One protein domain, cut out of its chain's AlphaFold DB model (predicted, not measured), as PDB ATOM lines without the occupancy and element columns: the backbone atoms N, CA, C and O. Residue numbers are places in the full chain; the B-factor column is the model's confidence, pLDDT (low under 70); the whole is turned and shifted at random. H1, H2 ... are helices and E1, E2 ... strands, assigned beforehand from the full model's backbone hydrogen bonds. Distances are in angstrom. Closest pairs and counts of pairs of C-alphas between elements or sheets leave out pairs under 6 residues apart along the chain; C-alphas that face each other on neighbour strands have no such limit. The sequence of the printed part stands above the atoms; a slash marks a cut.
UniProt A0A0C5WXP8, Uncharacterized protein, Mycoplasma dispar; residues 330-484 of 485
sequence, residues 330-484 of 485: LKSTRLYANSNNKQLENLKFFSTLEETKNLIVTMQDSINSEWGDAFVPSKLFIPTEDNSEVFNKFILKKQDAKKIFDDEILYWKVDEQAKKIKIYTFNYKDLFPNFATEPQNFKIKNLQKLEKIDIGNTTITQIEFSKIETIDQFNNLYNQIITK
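Overview. This is residues 330 to 484 of the 485 residues of an uncharacterized protein of Mycoplasma dispar (UniProt A0A0C5WXP8). Two strongly twisted sheets, E1 E8 E5 E2 and E6 E7 E9, lie face to face as a sandwich, their strands crossed at 44 degrees. H2 and H1 are on the larger sheet's face away from the smaller sheet, and H5 is on the smaller sheet's face away from the larger; the hairpin E3 and E4 and the long link at residues 432 to 446 lie toward opposite ends of the longest axis. The 155 printed residues, with five named helices and nine named strands in the order E1 E2 H1 H2 H3 E3 E4 E5 E6 E7 H4 E8 E9 H5, are of mixed class. The first sheet is antiparallel, the second, in the order E6 E7 E9, mixed. The whole is compact, radius of gyration of the C-alphas 17.1 A, and flat, spanning 51 by 43 by 22 A.

Arrangement. Edge strand E1, residues 331 to 338, is antiparallel to E8, residues 447 to 456, with N 333 and O 452 2.8 A apart. E8 is antiparallel to E5, residues 393 to 399 (N 397 and O 451, 2.9 A), and E5 to E2, residues 348 to 350 (N 350 and O 394, 2.8 A). H1, residues 353 to 363, is on this sheet at a height of 9.1 A, only just over none of its strands, with 2 C-alphas falling on E2. H2, residues 369 to 375, on the same face, is over E1; the closest C-alphas, of Leu 335 and Trp 371, are 6.7 A apart. H3, residues 377 to 380, only grazes the sheet. E3, residues 381 to 383, and E4, residues 389 to 391, form a hairpin (N 382 and O 390, 2.9 A). E6, residues 408 to 415, bends by 50 degrees at residue 411 and forms a hairpin with E7, residues 420 to 426 (N 410 and O 424, 2.8 A). H4, residues 428 to 431, only grazes their sheet. E9, residues 462 to 468, is parallel to E7 (N 423 and O 464, 2.8 A). H5, residues 471 to 482, is over E7 at a height of 11.1 A. Every O i to N i+4 pair is within hydrogen-bond range in H1, H2 and H5; H3 and H4 are too short for one.

Along the chain. E1 runs 23.6 A from C-alpha 331 at (16.406, -72.798, 97.660). E8 is 28.0 A long, H1 15.2 A and H5 16.3 A, ending with C-alpha 482 at (14.299, -76.825, 116.618).

Size, cuts and confidence. The farthest C-alphas, of Asp 386 and Gln 440, are 54.7 A apart. The printed part has no cut. The link from H4 to E8 is long. Residues 478 to 484 stand free. Confidence is under 70 at residues 339 to 346, 368 to 369, 400 to 405, 437 to 446 and 484.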
ATOM      1  N   LEU A 330      16.282 -73.801 102.161       82.25
ATOM      2  CA  LEU A 330      16.463 -74.648 100.986       82.25
ATOM      3  C   LEU A 330      15.869 -73.935  99.769       82.25
ATOM      4  O   LEU A 330      14.667 -73.964  99.514       82.25
ATOM      5  N   LYS A 331      16.741 -73.309  98.986       84.44
ATOM      6  CA  LYS A 331      16.406 -72.798  97.660       84.44
ATOM      7  C   LYS A 331      16.726 -73.889  96.645       84.44
ATOM      8  O   LYS A 331      17.888 -74.063  96.285       84.44
ATOM      9  N   SER A 332      15.723 -74.660  96.226       85.81
ATOM     10  CA  SER A 332      15.903 -75.679  95.189       85.81
ATOM     11  C   SER A 332      14.936 -75.527  94.019       85.81
ATOM     12  O   SER A 332      13.845 -74.972  94.141       85.81
ATOM     13  N   THR A 333      15.368 -75.991  92.848       84.75
ATOM     14  CA  THR A 333      14.558 -76.050  91.626       84.75
ATOM     15  C   THR A 333      14.592 -77.472  91.081       84.75
ATOM     16  O   THR A 333      15.668 -78.028  90.849       84.75
ATOM     17  N   ARG A 334      13.413 -78.066  90.875       82.69
ATOM     18  CA  ARG A 334      13.274 -79.358  90.197       82.69
ATOM     19  C   ARG A 334      13.348 -79.132  88.691       82.69
ATOM     20  O   ARG A 334      12.655 -78.268  88.171       82.69
ATOM     21  N   LEU A 335      14.186 -79.913  88.026       81.69
ATOM     22  CA  LEU A 335      14.441 -79.851  86.594       81.69
ATOM     23  C   LEU A 335      14.263 -81.236  85.983       81.69
ATOM     24  O   LEU A 335      14.597 -82.248  86.605       81.69
ATOM     25  N   TYR A 336      13.788 -81.282  84.744       79.50
ATOM     26  CA  TYR A 336      13.621 -82.527  84.003       79.50
ATOM     27  C   TYR A 336      14.434 -82.496  82.708       79.50
ATOM     28  O   TYR A 336      14.452 -81.490  82.004       79.50
ATOM     29  N   ALA A 337      15.120 -83.593  82.389       76.94
ATOM     30  CA  ALA A 337      15.946 -83.712  81.186       76.94
ATOM     31  C   ALA A 337      15.718 -85.055  80.481       76.94
ATOM     32  O   ALA A 337      15.403 -86.050  81.126       76.94
ATOM     33  N   ASN A 338      15.898 -85.116  79.161       74.19
ATOM     34  CA  ASN A 338      15.847 -86.387  78.423       74.19
ATOM     35  C   ASN A 338      17.172 -87.177  78.562       74.19
ATOM     36  O   ASN A 338      18.244 -86.574  78.670       74.19
ATOM     37  N   SER A 339      17.116 -88.514  78.531       65.56
ATOM     38  CA  SER A 339      18.150 -89.470  78.988       65.56
ATOM     39  C   SER A 339      19.475 -89.510  78.238       65.56
ATOM     40  O   SER A 339      20.288 -90.397  78.492       65.56
ATOM     41  N   ASN A 340      19.725 -88.577  77.335       60.59
ATOM     42  CA  ASN A 340      20.920 -88.609  76.502       60.59
ATOM     43  C   ASN A 340      22.182 -88.114  77.229       60.59
ATOM     44  O   ASN A 340      23.281 -88.306  76.718       60.59
ATOM     45  N   ASN A 341      22.066 -87.559  78.442       59.56
ATOM     46  CA  ASN A 341      23.213 -87.031  79.180       59.56
ATOM     47  C   ASN A 341      23.709 -87.971  80.284       59.56
ATOM     48  O   ASN A 341      23.156 -88.031  81.384       59.56
ATOM     49  N   LYS A 342      24.814 -88.668  79.987       57.34
ATOM     50  CA  LYS A 342      25.633 -89.420  80.957       57.34
ATOM     51  C   LYS A 342      26.485 -88.512  81.860       57.34
ATOM     52  O   LYS A 342      27.050 -88.975  82.837       57.34
ATOM     53  N   GLN A 343      26.580 -87.218  81.553       60.78
ATOM     54  CA  GLN A 343      27.525 -86.301  82.203       60.78
ATOM     55  C   GLN A 343      27.102 -85.798  83.597       60.78
ATOM     56  O   GLN A 343      27.884 -85.126  84.262       60.78
ATOM     57  N   LEU A 344      25.883 -86.108  84.046       67.06
ATOM     58  CA  LEU A 344      25.282 -85.541  85.266       67.06
ATOM     59  C   LEU A 344      25.332 -86.477  86.477       67.06
ATOM     60  O   LEU A 344      24.720 -86.192  87.502       67.06
ATOM     61  N   GLU A 345      26.002 -87.623  86.350       61.81
ATOM     62  CA  GLU A 345      26.007 -88.658  87.392       61.81
ATOM     63  C   GLU A 345      26.935 -88.323  88.563       61.81
ATOM     64  O   GLU A 345      26.710 -88.800  89.672       61.81
ATOM     65  N   ASN A 346      27.905 -87.429  88.353       65.56
ATOM     66  CA  ASN A 346      28.794 -86.964  89.407       65.56
ATOM     67  C   ASN A 346      28.297 -85.632  89.969       65.56
ATOM     68  O   ASN A 346      28.078 -84.669  89.232       65.56
ATOM     69  N   LEU A 347      28.152 -85.587  91.292       71.38
ATOM     70  CA  LEU A 347      27.854 -84.374  92.046       71.38
ATOM     71  C   LEU A 347      28.849 -83.277  91.660       71.38
ATOM     72  O   LEU A 347      30.052 -83.427  91.872       71.38
ATOM     73  N   LYS A 348      28.349 -82.181  91.088       83.00
ATOM     74  CA  LYS A 348      29.181 -81.071  90.621       83.00
ATOM     75  C   LYS A 348      28.740 -79.771  91.279       83.00
ATOM     76  O   LYS A 348      27.566 -79.407  91.229       83.00
ATOM     77  N   PHE A 349      29.702 -79.101  91.908       88.00
ATOM     78  CA  PHE A 349      29.551 -77.743  92.412       88.00
ATOM     79  C   PHE A 349      29.815 -76.767  91.268       88.00
ATOM     80  O   PHE A 349      30.888 -76.794  90.668       88.00
ATOM     81  N   PHE A 350      28.832 -75.929  90.955       90.88
ATOM     82  CA  PHE A 350      28.930 -74.892  89.936       90.88
ATOM     83  C   PHE A 350      29.152 -73.562  90.633       90.88
ATOM     84  O   PHE A 350      28.300 -73.062  91.372       90.88
ATOM     85  N   SER A 351      30.336 -73.013  90.416       89.94
ATOM     86  CA  SER A 351      30.857 -71.851  91.121       89.94
ATOM     87  C   SER A 351      30.980 -70.617  90.234       89.94
ATOM     88  O   SER A 351      31.153 -69.516  90.759       89.94
ATOM     89  N   THR A 352      30.869 -70.788  88.911       90.12
ATOM     90  CA  THR A 352      30.999 -69.707  87.930       90.12
ATOM     91  C   THR A 352      29.916 -69.735  86.849       90.12
ATOM     92  O   THR A 352      29.312 -70.767  86.533       90.12
ATOM     93  N   LEU A 353      29.720 -68.574  86.216       86.38
ATOM     94  CA  LEU A 353      28.863 -68.438  85.042       86.38
ATOM     95  C   LEU A 353      29.354 -69.309  83.875       86.38
ATOM     96  O   LEU A 353      28.536 -69.897  83.173       86.38
ATOM     97  N   GLU A 354      30.669 -69.418  83.682       86.88
ATOM     98  CA  GLU A 354      31.256 -70.165  82.565       86.88
ATOM     99  C   GLU A 354      31.029 -71.676  82.702       86.88
ATOM    100  O   GLU A 354      30.624 -72.339  81.750       86.88
ATOM    101  N   GLU A 355      31.167 -72.227  83.912       89.00
ATOM    102  CA  GLU A 355      30.795 -73.622  84.191       89.00
ATOM    103  C   GLU A 355      29.315 -73.892  83.886       89.00
ATOM    104  O   GLU A 355      28.965 -74.965  83.392       89.00
ATOM    105  N   THR A 356      28.452 -72.909  84.154       88.19
ATOM    106  CA  THR A 356      27.011 -72.999  83.896       88.19
ATOM    107  C   THR A 356      26.690 -72.917  82.405       88.19
ATOM    108  O   THR A 356      25.867 -73.686  81.915       88.19
ATOM    109  N   LYS A 357      27.370 -72.044  81.651       84.75
ATOM    110  CA  LYS A 357      27.268 -71.997  80.183       84.75
ATOM    111  C   LYS A 357      27.689 -73.319  79.559       84.75
ATOM    112  O   LYS A 357      26.938 -73.878  78.766       84.75
ATOM    113  N   ASN A 358      28.834 -73.850  79.977       85.00
ATOM    114  CA  ASN A 358      29.339 -75.128  79.485       85.00
ATOM    115  C   ASN A 358      28.364 -76.275  79.770       85.00
ATOM    116  O   ASN A 358      28.136 -77.114  78.899       85.00
ATOM    117  N   LEU A 359      27.735 -76.288  80.950       85.62
ATOM    118  CA  LEU A 359      26.659 -77.228  81.263       85.62
ATOM    119  C   LEU A 359      25.500 -77.111  80.262       85.62
ATOM    120  O   LEU A 359      25.112 -78.111  79.668       85.62
ATOM    121  N   ILE A 360      24.966 -75.902  80.066       82.06
ATOM    122  CA  ILE A 360      23.801 -75.657  79.202       82.06
ATOM    123  C   ILE A 360      24.097 -76.041  77.754       82.06
ATOM    124  O   ILE A 360      23.316 -76.777  77.162       82.06
ATOM    125  N   VAL A 361      25.242 -75.618  77.211       80.88
ATOM    126  CA  VAL A 361      25.674 -75.968  75.848       80.88
ATOM    127  C   VAL A 361      25.769 -77.481  75.691       80.88
ATOM    128  O   VAL A 361      25.239 -78.047  74.738       80.88
ATOM    129  N   THR A 362      26.374 -78.164  76.663       80.12
ATOM    130  CA  THR A 362      26.519 -79.621  76.579       80.12
ATOM    131  C   THR A 362      25.181 -80.348  76.723       80.12
ATOM    132  O   THR A 362      25.007 -81.455  76.220       80.12
ATOM    133  N   MET A 363      24.204 -79.721  77.381       79.12
ATOM    134  CA  MET A 363      22.869 -80.273  77.575       79.12
ATOM    135  C   MET A 363      21.807 -79.738  76.608       79.12
ATOM    136  O   MET A 363      20.644 -80.112  76.766       79.12
ATOM    137  N   GLN A 364      22.169 -78.923  75.613       77.31
ATOM    138  CA  GLN A 364      21.228 -78.189  74.752       77.31
ATOM    139  C   GLN A 364      20.125 -79.073  74.141       77.31
ATOM    140  O   GLN A 364      18.985 -78.652  73.969       77.31
ATOM    141  N   ASP A 365      20.431 -80.345  73.862       72.50
ATOM    142  CA  ASP A 365      19.489 -81.287  73.258       72.50
ATOM    143  C   ASP A 365      18.506 -81.934  74.245       72.50
ATOM    144  O   ASP A 365      17.509 -82.524  73.822       72.50
ATOM    145  N   SER A 366      18.775 -81.821  75.545       73.62
ATOM    146  CA  SER A 366      18.026 -82.460  76.629       73.62
ATOM    147  C   SER A 366      17.265 -81.480  77.522       73.62
ATOM    148  O   SER A 366      16.441 -81.944  78.314       73.62
ATOM    149  N   ILE A 367      17.548 -80.176  77.442       71.75
ATOM    150  CA  ILE A 367      16.930 -79.150  78.291       71.75
ATOM    151  C   ILE A 367      15.612 -78.639  77.699       71.75
ATOM    152  O   ILE A 367      15.520 -78.357  76.506       71.75
ATOM    153  N   ASN A 368      14.585 -78.543  78.544       68.69
ATOM    154  CA  ASN A 368      13.285 -77.952  78.217       68.69
ATOM    155  C   ASN A 368      13.247 -76.458  78.619       68.69
ATOM    156  O   ASN A 368      14.234 -75.910  79.119       68.69
ATOM    157  N   SER A 369      12.098 -75.805  78.444       67.81
ATOM    158  CA  SER A 369      11.883 -74.401  78.827       67.81
ATOM    159  C   SER A 369      12.104 -74.108  80.319       67.81
ATOM    160  O   SER A 369      12.557 -73.016  80.658       67.81
ATOM    161  N   GLU A 370      11.870 -75.073  81.217       73.19
ATOM    162  CA  GLU A 370      12.054 -74.908  82.670       73.19
ATOM    163  C   GLU A 370      13.527 -74.662  83.038       73.19
ATOM    164  O   GLU A 370      13.823 -73.964  84.010       73.19
ATOM    165  N   TRP A 371      14.470 -75.189  82.247       80.31
ATOM    166  CA  TRP A 371      15.896 -74.881  82.403       80.31
ATOM    167  C   TRP A 371      16.192 -73.429  82.055       80.31
ATOM    168  O   TRP A 371      16.980 -72.795  82.754       80.31
ATOM    169  N   GLY A 372      15.532 -72.899  81.022       76.44
ATOM    170  CA  GLY A 372      15.622 -71.489  80.657       76.44
ATOM    171  C   GLY A 372      15.302 -70.625  81.861       76.44
ATOM    172  O   GLY A 372      16.141 -69.850  82.313       76.44
ATOM    173  N   ASP A 373      14.151 -70.883  82.478       74.06
ATOM    174  CA  ASP A 373      13.730 -70.182  83.682       74.06
ATOM    175  C   ASP A 373      14.664 -70.392  84.873       74.06
ATOM    176  O   ASP A 373      14.823 -69.471  85.667       74.06
ATOM    177  N   ALA A 374      15.250 -71.572  85.069       81.00
ATOM    178  CA  ALA A 374      16.108 -71.856  86.221       81.00
ATOM    179  C   ALA A 374      17.510 -71.240  86.119       81.00
ATOM    180  O   ALA A 374      18.127 -70.943  87.149       81.00
ATOM    181  N   PHE A 375      17.995 -71.054  84.892       82.94
ATOM    182  CA  PHE A 375      19.330 -70.550  84.596       82.94
ATOM    183  C   PHE A 375      19.337 -69.133  84.022       82.94
ATOM    184  O   PHE A 375      20.408 -68.635  83.704       82.94
ATOM    185  N   VAL A 376      18.202 -68.426  83.945       79.00
ATOM    186  CA  VAL A 376      18.226 -66.996  83.593       79.00
ATOM    187  C   VAL A 376      19.163 -66.204  84.520       79.00
ATOM    188  O   VAL A 376      19.211 -66.479  85.727       79.00
ATOM    189  N   PRO A 377      19.883 -65.182  84.011       78.69
ATOM    190  CA  PRO A 377      20.873 -64.445  84.800       78.69
ATOM    191  C   PRO A 377      20.344 -63.907  86.140       78.69
ATOM    192  O   PRO A 377      21.016 -64.021  87.161       78.69
ATOM    193  N   SER A 378      19.102 -63.424  86.192       75.81
ATOM    194  CA  SER A 378      18.489 -62.909  87.425       75.81
ATOM    195  C   SER A 378      18.319 -63.947  88.546       75.81
ATOM    196  O   SER A 378      18.130 -63.573  89.702       75.81
ATOM    197  N   LYS A 379      18.402 -65.248  88.241       80.62
ATOM    198  CA  LYS A 379      18.403 -66.332  89.240       80.62
ATOM    199  C   LYS A 379      19.800 -66.861  89.562       80.62
ATOM    200  O   LYS A 379      19.979 -67.553  90.567       80.62
ATOM    201  N   LEU A 380      20.787 -66.537  88.731       86.62
ATOM    202  CA  LEU A 380      22.186 -66.912  88.932       86.62
ATOM    203  C   LEU A 380      23.001 -65.845  89.650       86.62
ATOM    204  O   LEU A 380      24.096 -66.143  90.106       86.62
ATOM    205  N   PHE A 381      22.492 -64.622  89.767       86.94
ATOM    206  CA  PHE A 381      23.185 -63.535  90.447       86.94
ATOM    207  C   PHE A 381      22.365 -62.995  91.612       86.94
ATOM    208  O   PHE A 381      21.149 -62.823  91.516       86.94
ATOM    209  N   ILE A 382      23.064 -62.714  92.709       85.44
ATOM    210  CA  ILE A 382      22.523 -62.071  93.905       85.44
ATOM    211  C   ILE A 382      23.085 -60.643  93.938       85.44
ATOM    212  O   ILE A 382      24.312 -60.497  93.921       85.44
ATOM    213  N   PRO A 383      22.232 -59.604  93.956       80.88
ATOM    214  CA  PRO A 383      22.693 -58.235  94.135       80.88
ATOM    215  C   PRO A 383      23.162 -58.019  95.579       80.88
ATOM    216  O   PRO A 383      22.617 -58.605  96.518       80.88
ATOM    217  N   THR A 384      24.154 -57.159  95.756       82.81
ATOM    218  CA  THR A 384      24.710 -56.766  97.059       82.81
ATOM    219  C   THR A 384      24.363 -55.312  97.397       82.81
ATOM    220  O   THR A 384      23.892 -54.547  96.550       82.81
ATOM    221  N   GLU A 385      24.598 -54.914  98.649       79.38
ATOM    222  CA  GLU A 385      24.277 -53.569  99.154       79.38
ATOM    223  C   GLU A 385      25.086 -52.453  98.484       79.38
ATOM    224  O   GLU A 385      24.564 -51.363  98.259       79.38
ATOM    225  N   ASP A 386      26.332 -52.732  98.103       81.81
ATOM    226  CA  ASP A 386      27.218 -51.807  97.387       81.81
ATOM    227  C   ASP A 386      26.873 -51.679  95.896       81.81
ATOM    228  O   ASP A 386      27.619 -51.082  95.120       81.81
ATOM    229  N   ASN A 387      25.727 -52.225  95.481       73.56
ATOM    230  CA  ASN A 387      25.370 -52.391  94.088       73.56
ATOM    231  C   ASN A 387      26.486 -53.146  93.341       73.56
ATOM    232  O   ASN A 387      27.002 -52.662  92.337       73.56
ATOM    233  N   SER A 388      26.894 -54.318  93.811       82.38
ATOM    234  CA  SER A 388      27.655 -55.296  93.030       82.38
ATOM    235  C   SER A 388      26.826 -56.576  92.852       82.38
ATOM    236  O   SER A 388      25.653 -56.636  93.235       82.38
ATOM    237  N   GLU A 389      27.371 -57.573  92.156       85.69
ATOM    238  CA  GLU A 389      26.696 -58.850  91.938       85.69
ATOM    239  C   GLU A 389      27.618 -60.007  92.264       85.69
ATOM    240  O   GLU A 389      28.774 -60.039  91.836       85.69
ATOM    241  N   VAL A 390      27.062 -61.013  92.928       89.69
ATOM    242  CA  VAL A 390      27.775 -62.255  93.193       89.69
ATOM    243  C   VAL A 390      27.058 -63.416  92.531       89.69
ATOM    244  O   VAL A 390      25.833 -63.533  92.597       89.69
ATOM    245  N   PHE A 391      27.835 -64.286  91.885       90.38
ATOM    246  CA  PHE A 391      27.312 -65.516  91.312       90.38
ATOM    247  C   PHE A 391      26.805 -66.436  92.429       90.38
ATOM    248  O   PHE A 391      27.549 -66.824  93.332       90.38
ATOM    249  N   ASN A 392      25.524 -66.775  92.366       90.81
ATOM    250  CA  ASN A 392      24.876 -67.743  93.229       90.81
ATOM    251  C   ASN A 392      25.369 -69.140  92.856       90.81
ATOM    252  O   ASN A 392      24.982 -69.688  91.822       90.81
ATOM    253  N   LYS A 393      26.237 -69.710  93.689       92.12
ATOM    254  CA  LYS A 393      26.779 -71.047  93.456       92.12
ATOM    255  C   LYS A 393      25.698 -72.084  93.723       92.12
ATOM    256  O   LYS A 393      24.845 -71.896  94.592       92.12
ATOM    257  N   PHE A 394      25.730 -73.187  92.987       92.75
ATOM    258  CA  PHE A 394      24.711 -74.224  93.106       92.75
ATOM    259  C   PHE A 394      25.272 -75.617  92.840       92.75
ATOM    260  O   PHE A 394      26.352 -75.795  92.280       92.75
ATOM    261  N   ILE A 395      24.504 -76.624  93.240       90.94
ATOM    262  CA  ILE A 395      24.772 -78.035  92.967       90.94
ATOM    263  C   ILE A 395      23.628 -78.568  92.126       90.94
ATOM    264  O   ILE A 395      22.470 -78.259  92.395       90.94
ATOM    265  N   LEU A 396      23.944 -79.390  91.132       89.12
ATOM    266  CA  LEU A 396      22.945 -80.129  90.376       89.12
ATOM    267  C   LEU A 396      23.059 -81.609  90.737       89.12
ATOM    268  O   LEU A 396      24.067 -82.249  90.442       89.12
ATOM    269  N   LYS A 397      22.034 -82.146  91.398       86.75
ATOM    270  CA  LYS A 397      21.966 -83.563  91.755       86.75
ATOM    271  C   LYS A 397      20.991 -84.280  90.835       86.75
ATOM    272  O   LYS A 397      19.804 -83.956  90.821       86.75
ATOM    273  N   LYS A 398      21.479 -85.273  90.090       83.44
ATOM    274  CA  LYS A 398      20.613 -86.234  89.403       83.44
ATOM    275  C   LYS A 398      19.907 -87.098  90.448       83.44
ATOM    276  O   LYS A 398      20.546 -87.667  91.327       83.44
ATOM    277  N   GLN A 399      18.592 -87.162  90.335       79.06
ATOM    278  CA  GLN A 399      17.719 -88.037  91.105       79.06
ATOM    279  C   GLN A 399      17.495 -89.310  90.272       79.06
ATOM    280  O   GLN A 399      17.345 -89.231  89.045       79.06
ATOM    281  N   ASP A 400      17.565 -90.486  90.899       66.94
ATOM    282  CA  ASP A 400      17.481 -91.771  90.194       66.94
ATOM    283  C   ASP A 400      16.068 -92.018  89.655       66.94
ATOM    284  O   ASP A 400      15.234 -92.648  90.278       66.94
ATOM    285  N   ALA A 401      15.814 -91.578  88.426       54.88
ATOM    286  CA  ALA A 401      14.492 -91.535  87.807       54.88
ATOM    287  C   ALA A 401      13.626 -92.812  87.844       54.88
ATOM    288  O   ALA A 401      12.450 -92.751  87.471       54.88
ATOM    289  N   LYS A 402      14.173 -93.961  88.246       55.00
ATOM    290  CA  LYS A 402      13.431 -95.208  88.410       55.00
ATOM    291  C   LYS A 402      12.447 -95.206  89.583       55.00
ATOM    292  O   LYS A 402      11.667 -96.148  89.629       55.00
ATOM    293  N   LYS A 403      12.429 -94.229  90.505       53.62
ATOM    294  CA  LYS A 403      11.475 -94.250  91.634       53.62
ATOM    295  C   LYS A 403      10.807 -92.889  91.878       53.62
ATOM    296  O   LYS A 403      11.321 -91.815  91.576       53.62
ATOM    297  N   ILE A 404       9.574 -92.920  92.384       54.19
ATOM    298  CA  ILE A 404       8.940 -91.733  92.996       54.19
ATOM    299  C   ILE A 404       9.573 -91.456  94.367       54.19
ATOM    300  O   ILE A 404       9.603 -90.316  94.812       54.19
ATOM    301  N   PHE A 405      10.151 -92.483  94.991       61.56
ATOM    302  CA  PHE A 405      10.873 -92.409  96.260       61.56
ATOM    303  C   PHE A 405      12.365 -92.468  95.987       61.56
ATOM    304  O   PHE A 405      13.017 -93.469  96.259       61.56
ATOM    305  N   ASP A 406      12.892 -91.430  95.359       72.38
ATOM    306  CA  ASP A 406      14.335 -91.223  95.341       72.38
ATOM    307  C   ASP A 406      14.770 -90.530  96.625       72.38
ATOM    308  O   ASP A 406      13.944 -90.125  97.446       72.38
ATOM    309  N   ASP A 407      16.082 -90.399  96.789       81.19
ATOM    310  CA  ASP A 407      16.659 -89.602  97.860       81.19
ATOM    311  C   ASP A 407      16.337 -88.110  97.637       81.19
ATOM    312  O   ASP A 407      17.083 -87.357  97.005       81.19
ATOM    313  N   GLU A 408      15.215 -87.668  98.193       86.50
ATOM    314  CA  GLU A 408      14.829 -86.269  98.274       86.50
ATOM    315  C   GLU A 408      15.838 -85.476  99.093       86.50
ATOM    316  O   GLU A 408      16.281 -85.917 100.151       86.50
ATOM    317  N   ILE A 409      16.137 -84.253  98.661       89.06
ATOM    318  CA  ILE A 409      16.868 -83.299  99.493       89.06
ATOM    319  C   ILE A 409      15.902 -82.678 100.509       89.06
ATOM    320  O   ILE A 409      14.889 -82.079 100.129       89.06
ATOM    321  N   LEU A 410      16.231 -82.832 101.798       91.12
ATOM    322  CA  LEU A 410      15.513 -82.219 102.916       91.12
ATOM    323  C   LEU A 410      15.975 -80.784 103.135       91.12
ATOM    324  O   LEU A 410      15.167 -79.872 103.108       91.12
ATOM    325  N   TYR A 411      17.269 -80.590 103.373       92.12
ATOM    326  CA  TYR A 411      17.904 -79.284 103.528       92.12
ATOM    327  C   TYR A 411      19.422 -79.445 103.414       92.12
ATOM    328  O   TYR A 411      19.945 -80.561 103.338       92.12
ATOM    329  N   TRP A 412      20.144 -78.333 103.425       91.25
ATOM    330  CA  TRP A 412      21.598 -78.332 103.504       91.25
ATOM    331  C   TRP A 412      22.071 -77.312 104.535       91.25
ATOM    332  O   TRP A 412      21.350 -76.371 104.866       91.25
ATOM    333  N   LYS A 413      23.287 -77.501 105.045       90.19
ATOM    334  CA  LYS A 413      23.962 -76.529 105.910       90.19
ATOM    335  C   LYS A 413      25.463 -76.537 105.681       90.19
ATOM    336  O   LYS A 413      26.023 -77.530 105.215       90.19
ATOM    337  N   VAL A 414      26.108 -75.445 106.064       89.00
ATOM    338  CA  VAL A 414      27.565 -75.382 106.141       89.00
ATOM    339  C   VAL A 414      28.026 -75.994 107.462       89.00
ATOM    340  O   VAL A 414      27.534 -75.636 108.531       89.00
ATOM    341  N   ASP A 415      28.959 -76.936 107.384       87.69
ATOM    342  CA  ASP A 415      29.752 -77.402 108.515       87.69
ATOM    343  C   ASP A 415      31.095 -76.663 108.480       87.69
ATOM    344  O   ASP A 415      32.010 -77.038 107.743       87.69
ATOM    345  N   GLU A 416      31.178 -75.568 109.239       83.62
ATOM    346  CA  GLU A 416      32.353 -74.687 109.276       83.62
ATOM    347  C   GLU A 416      33.601 -75.400 109.811       83.62
ATOM    348  O   GLU A 416      34.713 -75.152 109.345       83.62
ATOM    349  N   GLN A 417      33.426 -76.328 110.759       86.62
ATOM    350  CA  GLN A 417      34.540 -77.063 111.363       86.62
ATOM    351  C   GLN A 417      35.177 -78.009 110.348       86.62
ATOM    352  O   GLN A 417      36.399 -78.056 110.213       86.62
ATOM    353  N   ALA A 418      34.346 -78.738 109.605       87.75
ATOM    354  CA  ALA A 418      34.808 -79.675 108.589       87.75
ATOM    355  C   ALA A 418      34.975 -79.044 107.195       87.75
ATOM    356  O   ALA A 418      35.331 -79.757 106.258       87.75
ATOM    357  N   LYS A 419      34.713 -77.736 107.043       89.94
ATOM    358  CA  LYS A 419      34.768 -76.981 105.777       89.94
ATOM    359  C   LYS A 419      34.042 -77.686 104.626       89.94
ATOM    360  O   LYS A 419      34.557 -77.769 103.510       89.94
ATOM    361  N   LYS A 420      32.839 -78.194 104.899       92.94
ATOM    362  CA  LYS A 420      32.018 -78.939 103.934       92.94
ATOM    363  C   LYS A 420      30.565 -78.490 103.976       92.94
ATOM    364  O   LYS A 420      30.048 -78.087 105.014       92.94
ATOM    365  N   ILE A 421      29.888 -78.597 102.842       90.69
ATOM    366  CA  ILE A 421      28.442 -78.436 102.760       90.69
ATOM    367  C   ILE A 421      27.805 -79.802 102.979       90.69
ATOM    368  O   ILE A 421      28.007 -80.729 102.195       90.69
ATOM    369  N   LYS A 422      27.020 -79.924 104.044       92.31
ATOM    370  CA  LYS A 422      26.305 -81.148 104.384       92.31
ATOM    371  C   LYS A 422      24.879 -81.073 103.849       92.31
ATOM    372  O   LYS A 422      24.118 -80.194 104.252       92.31
ATOM    373  N   ILE A 423      24.523 -81.986 102.952       91.38
ATOM    374  CA  ILE A 423      23.204 -82.083 102.321       91.38
ATOM    375  C   ILE A 423      22.485 -83.290 102.904       91.38
ATOM    376  O   ILE A 423      22.908 -84.431 102.720       91.38
ATOM    377  N   TYR A 424      21.388 -83.029 103.603       93.00
ATOM    378  CA  TYR A 424      20.558 -84.066 104.191       93.00
ATOM    379  C   TYR A 424      19.542 -84.544 103.168       93.00
ATOM    380  O   TYR A 424      18.812 -83.738 102.583       93.00
ATOM    381  N   THR A 425      19.489 -85.854 102.969       92.06
ATOM    382  CA  THR A 425      18.546 -86.494 102.058       92.06
ATOM    383  C   THR A 425      17.728 -87.550 102.770       92.06
ATOM    384  O   THR A 425      18.163 -88.093 103.777       92.06
ATOM    385  N   PHE A 426      16.550 -87.870 102.258       91.12
ATOM    386  CA  PHE A 426      15.736 -88.975 102.757       91.12
ATOM    387  C   PHE A 426      15.019 -89.651 101.602       91.12
ATOM    388  O   PHE A 426      14.828 -89.058 100.548       91.12
ATOM    389  N   ASN A 427      14.577 -90.876 101.828       88.25
ATOM    390  CA  ASN A 427      13.786 -91.621 100.870       88.25
ATOM    391  C   ASN A 427      12.462 -92.006 101.519       88.25
ATOM    392  O   ASN A 427      12.455 -92.575 102.609       88.25
ATOM    393  N   TYR A 428      11.332 -91.739 100.869       85.62
ATOM    394  CA  TYR A 428      10.042 -92.102 101.457       85.62
ATOM    395  C   TYR A 428       9.867 -93.608 101.648       85.62
ATOM    396  O   TYR A 428       9.179 -93.998 102.582       85.62
ATOM    397  N   LYS A 429      10.493 -94.452 100.819       84.25
ATOM    398  CA  LYS A 429      10.452 -95.908 101.002       84.25
ATOM    399  C   LYS A 429      11.167 -96.337 102.281       84.25
ATOM    400  O   LYS A 429      10.716 -97.269 102.934       84.25
ATOM    401  N   ASP A 430      12.244 -95.645 102.638       86.69
ATOM    402  CA  ASP A 430      13.003 -95.939 103.854       86.69
ATOM    403  C   ASP A 430      12.248 -95.424 105.092       86.69
ATOM    404  O   ASP A 430      12.117 -96.131 106.089       86.69
ATOM    405  N   LEU A 431      11.652 -94.228 105.003       88.19
ATOM    406  CA  LEU A 431      10.875 -93.650 106.106       88.19
ATOM    407  C   LEU A 431       9.511 -94.327 106.318       88.19
ATOM    408  O   LEU A 431       9.036 -94.408 107.451       88.19
ATOM    409  N   PHE A 432       8.874 -94.793 105.242       84.12
ATOM    410  CA  PHE A 432       7.496 -95.289 105.231       84.12
ATOM    411  C   PHE A 432       7.328 -96.559 104.378       84.12
ATOM    412  O   PHE A 432       6.521 -96.580 103.442       84.12
ATOM    413  N   PRO A 433       8.044 -97.653 104.693       79.81
ATOM    414  CA  PRO A 433       8.098 -98.848 103.846       79.81
ATOM    415  C   PRO A 433       6.733 -99.502 103.590       79.81
ATOM    416  O   PRO A 433       6.558-100.163 102.567       79.81
ATOM    417  N   ASN A 434       5.764 -99.301 104.487       75.69
ATOM    418  CA  ASN A 434       4.442 -99.924 104.411       75.69
ATOM    419  C   ASN A 434       3.544 -99.328 103.317       75.69
ATOM    420  O   ASN A 434       2.735-100.055 102.750       75.69
ATOM    421  N   PHE A 435       3.678 -98.034 103.009       72.94
ATOM    422  CA  PHE A 435       2.774 -97.344 102.075       72.94
ATOM    423  C   PHE A 435       3.491 -96.545 100.982       72.94
ATOM    424  O   PHE A 435       2.884 -96.226  99.958       72.94
ATOM    425  N   ALA A 436       4.788 -96.257 101.129       75.12
ATOM    426  CA  ALA A 436       5.601 -95.694 100.056       75.12
ATOM    427  C   ALA A 436       5.962 -96.789  99.035       75.12
ATOM    428  O   ALA A 436       7.101 -97.251  98.928       75.12
ATOM    429  N   THR A 437       4.944 -97.234  98.298       67.75
ATOM    430  CA  THR A 437       5.028 -98.271  97.263       67.75
ATOM    431  C   THR A 437       5.036 -97.659  95.872       67.75
ATOM    432  O   THR A 437       4.380 -96.652  95.603       67.75
ATOM    433  N   GLU A 438       5.879 -98.202  94.988       66.94
ATOM    434  CA  GLU A 438       6.068 -97.618  93.659       66.94
ATOM    435  C   GLU A 438       4.755 -97.765  92.888       66.94
ATOM    436  O   GLU A 438       4.242 -98.886  92.803       66.94
ATOM    437  N   PRO A 439       4.174 -96.684  92.339       63.19
ATOM    438  CA  PRO A 439       2.896 -96.823  91.665       63.19
ATOM    439  C   PRO A 439       3.028 -97.749  90.463       63.19
ATOM    440  O   PRO A 439       3.917 -97.577  89.628       63.19
ATOM    441  N   GLN A 440       2.110 -98.709  90.353       57.69
ATOM    442  CA  GLN A 440       2.197 -99.834  89.411       57.69
ATOM    443  C   GLN A 440       2.377 -99.412  87.936       57.69
ATOM    444  O   GLN A 440       2.915-100.176  87.135       57.69
ATOM    445  N   ASN A 441       1.998 -98.175  87.585       58.28
ATOM    446  CA  ASN A 441       2.062 -97.624  86.228       58.28
ATOM    447  C   ASN A 441       3.052 -96.454  86.055       58.28
ATOM    448  O   ASN A 441       3.083 -95.833  84.990       58.28
ATOM    449  N   PHE A 442       3.885 -96.145  87.054       64.19
ATOM    450  CA  PHE A 442       4.860 -95.058  86.956       64.19
ATOM    451  C   PHE A 442       6.104 -95.480  86.162       64.19
ATOM    452  O   PHE A 442       7.154 -95.787  86.716       64.19
ATOM    453  N   LYS A 443       6.003 -95.516  84.827       61.78
ATOM    454  CA  LYS A 443       7.141 -95.838  83.947       61.78
ATOM    455  C   LYS A 443       7.406 -94.727  82.950       61.78
ATOM    456  O   LYS A 443       6.855 -94.709  81.849       61.78
ATOM    457  N   ILE A 444       8.326 -93.841  83.304       64.94
ATOM    458  CA  ILE A 444       8.746 -92.746  82.431       64.94
ATOM    459  C   ILE A 444      10.157 -93.043  81.959       64.94
ATOM    460  O   ILE A 444      11.152 -92.532  82.473       64.94
ATOM    461  N   LYS A 445      10.234 -93.945  80.975       67.50
ATOM    462  CA  LYS A 445      11.494 -94.244  80.297       67.50
ATOM    463  C   LYS A 445      12.093 -92.932  79.797       67.50
ATOM    464  O   LYS A 445      11.386 -92.113  79.213       67.50
ATOM    465  N   ASN A 446      13.394 -92.790  79.998       68.50
ATOM    466  CA  ASN A 446      14.218 -91.724  79.448       68.50
ATOM    467  C   ASN A 446      14.050 -90.321  80.066       68.50
ATOM    468  O   ASN A 446      14.706 -89.392  79.610       68.50
ATOM    469  N   LEU A 447      13.245 -90.138  81.117       75.38
ATOM    470  CA  LEU A 447      13.214 -88.869  81.851       75.38
ATOM    471  C   LEU A 447      14.216 -88.915  83.001       75.38
ATOM    472  O   LEU A 447      14.131 -89.793  83.845       75.38
ATOM    473  N   GLN A 448      15.149 -87.976  83.055       79.44
ATOM    474  CA  GLN A 448      15.995 -87.731  84.215       79.44
ATOM    475  C   GLN A 448      15.367 -86.626  85.061       79.44
ATOM    476  O   GLN A 448      14.958 -85.588  84.539       79.44
ATOM    477  N   LYS A 449      15.314 -86.850  86.372       81.38
ATOM    478  CA  LYS A 449      14.935 -85.842  87.357       81.38
ATOM    479  C   LYS A 449      16.216 -85.248  87.925       81.38
ATOM    480  O   LYS A 449      17.120 -85.993  88.287       81.38
ATOM    481  N   LEU A 450      16.306 -83.931  88.017       83.19
ATOM    482  CA  LEU A 450      17.440 -83.241  88.614       83.19
ATOM    483  C   LEU A 450      16.950 -82.218  89.629       83.19
ATOM    484  O   LEU A 450      15.905 -81.600  89.448       83.19
ATOM    485  N   GLU A 451      17.699 -82.045  90.706       87.94
ATOM    486  CA  GLU A 451      17.449 -81.008  91.699       87.94
ATOM    487  C   GLU A 451      18.644 -80.057  91.722       87.94
ATOM    488  O   GLU A 451      19.771 -80.457  92.026       87.94
ATOM    489  N   LYS A 452      18.397 -78.799  91.345       90.75
ATOM    490  CA  LYS A 452      19.339 -77.690  91.512       90.75
ATOM    491  C   LYS A 452      19.180 -77.156  92.927       90.75
ATOM    492  O   LYS A 452      18.085 -76.733  93.278       90.75
ATOM    493  N   ILE A 453      20.245 -77.165  93.717       91.19
ATOM    494  CA  ILE A 453      20.292 -76.606  95.071       91.19
ATOM    495  C   ILE A 453      21.133 -75.339  95.018       91.19
ATOM    496  O   ILE A 453      22.323 -75.414  94.720       91.19
ATOM    497  N   ASP A 454      20.537 -74.196  95.326       91.00
ATOM    498  CA  ASP A 454      21.252 -72.931  95.433       91.00
ATOM    499  C   ASP A 454      21.937 -72.843  96.802       91.00
ATOM    500  O   ASP A 454      21.286 -72.904  97.849       91.00
ATOM    501  N   ILE A 455      23.262 -72.713  96.781       89.19
ATOM    502  CA  ILE A 455      24.145 -72.722  97.957       89.19
ATOM    503  C   ILE A 455      24.566 -71.288  98.335       89.19
ATOM    504  O   ILE A 455      25.070 -71.042  99.430       89.19
ATOM    505  N   GLY A 456      24.333 -70.308  97.458       88.25
ATOM    506  CA  GLY A 456      24.743 -68.925  97.680       88.25
ATOM    507  C   GLY A 456      26.230 -68.705  97.417       88.25
ATOM    508  O   GLY A 456      26.915 -69.518  96.794       88.25
ATOM    509  N   ASN A 457      26.744 -67.565  97.873       86.75
ATOM    510  CA  ASN A 457      28.170 -67.281  97.784       86.75
ATOM    511  C   ASN A 457      28.917 -67.956  98.940       86.75
ATOM    512  O   ASN A 457      28.754 -67.568 100.092       86.75
ATOM    513  N   THR A 458      29.761 -68.938  98.632       86.50
ATOM    514  CA  THR A 458      30.619 -69.608  99.618       86.50
ATOM    515  C   THR A 458      31.967 -69.985  99.011       86.50
ATOM    516  O   THR A 458      32.061 -70.251  97.811       86.50
ATOM    517  N   THR A 459      33.025 -70.012  99.819       85.75
ATOM    518  CA  THR A 459      34.347 -70.536  99.430       85.75
ATOM    519  C   THR A 459      34.437 -72.058  99.568       85.75
ATOM    520  O   THR A 459      35.381 -72.659  99.061       85.75
ATOM    521  N   ILE A 460      33.453 -72.689 100.216       88.50
ATOM    522  CA  ILE A 460      33.416 -74.131 100.450       88.50
ATOM    523  C   ILE A 460      32.954 -74.855  99.188       88.50
ATOM    524  O   ILE A 460      31.905 -74.551  98.628       88.50
ATOM    525  N   THR A 461      33.739 -75.843  98.764       86.06
ATOM    526  CA  THR A 461      33.473 -76.657  97.568       86.06
ATOM    527  C   THR A 461      33.248 -78.134  97.887       86.06
ATOM    528  O   THR A 461      32.729 -78.866  97.046       86.06
ATOM    529  N   GLN A 462      33.620 -78.585  99.090       90.12
ATOM    530  CA  GLN A 462      33.411 -79.965  99.526       90.12
ATOM    531  C   GLN A 462      31.948 -80.198  99.892       90.12
ATOM    532  O   GLN A 462      31.327 -79.370 100.559       90.12
ATOM    533  N   ILE A 463      31.407 -81.340  99.472       89.94
ATOM    534  CA  ILE A 463      30.002 -81.703  99.657       89.94
ATOM    535  C   ILE A 463      29.924 -83.092 100.293       89.94
ATOM    536  O   ILE A 463      30.567 -84.027  99.823       89.94
ATOM    537  N   GLU A 464      29.098 -83.233 101.327       91.81
ATOM    538  CA  GLU A 464      28.738 -84.510 101.946       91.81
ATOM    539  C   GLU A 464      27.233 -84.732 101.814       91.81
ATOM    540  O   GLU A 464      26.439 -83.855 102.154       91.81
ATOM    541  N   PHE A 465      26.835 -85.926 101.378       88.75
ATOM    542  CA  PHE A 465      25.445 -86.365 101.435       88.75
ATOM    543  C   PHE A 465      25.224 -87.226 102.669       88.75
ATOM    544  O   PHE A 465      25.917 -88.219 102.872       88.75
ATOM    545  N   SER A 466      24.239 -86.856 103.478       91.81
ATOM    546  CA  SER A 466      23.815 -87.634 104.637       91.81
ATOM    547  C   SER A 466      22.393 -88.099 104.451       91.81
ATOM    548  O   SER A 466      21.456 -87.301 104.507       91.81
ATOM    549  N   LYS A 467      22.249 -89.402 104.239       92.62
ATOM    550  CA  LYS A 467      20.952 -90.034 104.098       92.62
ATOM    551  C   LYS A 467      20.323 -90.289 105.468       92.62
ATOM    552  O   LYS A 467      20.992 -90.734 106.393       92.62
ATOM    553  N   ILE A 468      19.040 -89.981 105.568       94.62
ATOM    554  CA  ILE A 468      18.156 -90.303 106.680       94.62
ATOM    555  C   ILE A 468      17.417 -91.579 106.282       94.62
ATOM    556  O   ILE A 468      16.689 -91.594 105.289       94.62
ATOM    557  N   GLU A 469      17.638 -92.642 107.042       90.94
ATOM    558  CA  GLU A 469      17.181 -93.997 106.731       90.94
ATOM    559  C   GLU A 469      15.925 -94.391 107.513       90.94
ATOM    560  O   GLU A 469      15.213 -95.297 107.103       90.94
ATOM    561  N   THR A 470      15.626 -93.721 108.632       92.38
ATOM    562  CA  THR A 470      14.464 -94.052 109.470       92.38
ATOM    563  C   THR A 470      13.722 -92.813 109.958       92.38
ATOM    564  O   THR A 470      14.283 -91.716 110.053       92.38
ATOM    565  N   ILE A 471      12.447 -92.989 110.322       91.75
ATOM    566  CA  ILE A 471      11.638 -91.911 110.904       91.75
ATOM    567  C   ILE A 471      12.209 -91.414 112.243       91.75
ATOM    568  O   ILE A 471      12.123 -90.227 112.546       91.75
ATOM    569  N   ASP A 472      12.872 -92.280 113.012       94.00
ATOM    570  CA  ASP A 472      13.531 -91.900 114.264       94.00
ATOM    571  C   ASP A 472      14.760 -91.026 114.012       94.00
ATOM    572  O   ASP A 472      14.956 -90.017 114.690       94.00
ATOM    573  N   GLN A 473      15.563 -91.351 112.993       95.38
ATOM    574  CA  GLN A 473      16.662 -90.483 112.564       95.38
ATOM    575  C   GLN A 473      16.137 -89.114 112.109       95.38
ATOM    576  O   GLN A 473      16.719 -88.088 112.466       95.38
ATOM    577  N   PHE A 474      15.017 -89.084 111.377       95.75
ATOM    578  CA  PHE A 474      14.348 -87.841 110.993       95.75
ATOM    579  C   PHE A 474      13.880 -87.035 112.217       95.75
ATOM    580  O   PHE A 474      14.167 -85.844 112.312       95.75
ATOM    581  N   ASN A 475      13.216 -87.675 113.183       94.75
ATOM    582  CA  ASN A 475      12.728 -87.027 114.403       94.75
ATOM    583  C   ASN A 475      13.872 -86.481 115.269       94.75
ATOM    584  O   ASN A 475      13.792 -85.360 115.772       94.75
ATOM    585  N   ASN A 476      14.968 -87.230 115.400       94.88
ATOM    586  CA  ASN A 476      16.164 -86.770 116.099       94.88
ATOM    587  C   ASN A 476      16.774 -85.542 115.414       94.88
ATOM    588  O   ASN A 476      17.134 -84.574 116.085       94.88
ATOM    589  N   LEU A 477      16.850 -85.551 114.081       93.12
ATOM    590  CA  LEU A 477      17.331 -84.415 113.300       93.12
ATOM    591  C   LEU A 477      16.428 -83.186 113.460       93.12
ATOM    592  O   LEU A 477      16.935 -82.088 113.677       93.12
ATOM    593  N   TYR A 478      15.108 -83.371 113.405       94.19
ATOM    594  CA  TYR A 478      14.121 -82.326 113.674       94.19
ATOM    595  C   TYR A 478      14.347 -81.689 115.054       94.19
ATOM    596  O   TYR A 478      14.564 -80.480 115.150       94.19
ATOM    597  N   ASN A 479      14.419 -82.505 116.111       93.25
ATOM    598  CA  ASN A 479      14.631 -82.027 117.478       93.25
ATOM    599  C   ASN A 479      15.958 -81.265 117.629       93.25
ATOM    600  O   ASN A 479      16.008 -80.253 118.324       93.25
ATOM    601  N   GLN A 480      17.023 -81.696 116.946       90.19
ATOM    602  CA  GLN A 480      18.311 -80.993 116.949       90.19
ATOM    603  C   GLN A 480      18.254 -79.616 116.279       90.19
ATOM    604  O   GLN A 480      19.031 -78.735 116.644       90.19
ATOM    605  N   ILE A 481      17.395 -79.437 115.275       88.00
ATOM    606  CA  ILE A 481      17.242 -78.169 114.553       88.00
ATOM    607  C   ILE A 481      16.378 -77.207 115.369       88.00
ATOM    608  O   ILE A 481      16.744 -76.045 115.518       88.00
ATOM    609  N   ILE A 482      15.261 -77.686 115.920       84.69
ATOM    610  CA  ILE A 482      14.299 -76.825 116.618       84.69
ATOM    611  C   ILE A 482      14.763 -76.457 118.032       84.69
ATOM    612  O   ILE A 482      14.619 -75.304 118.412       84.69
ATOM    613  N   THR A 483      15.410 -77.364 118.775       77.31
ATOM    614  CA  THR A 483      15.958 -77.067 120.124       77.31
ATOM    615  C   THR A 483      17.130 -76.072 120.096       77.31
ATOM    616  O   THR A 483      17.556 -75.583 121.136       77.31
ATOM    617  N   LYS A 484      17.694 -75.784 118.917       58.59
ATOM    618  CA  LYS A 484      18.746 -74.768 118.739       58.59
ATOM    619  C   LYS A 484      18.204 -73.356 118.475       58.59
ATOM    620  O   LYS A 484      19.020 -72.447 118.322       58.59
TER     621      LYS A 484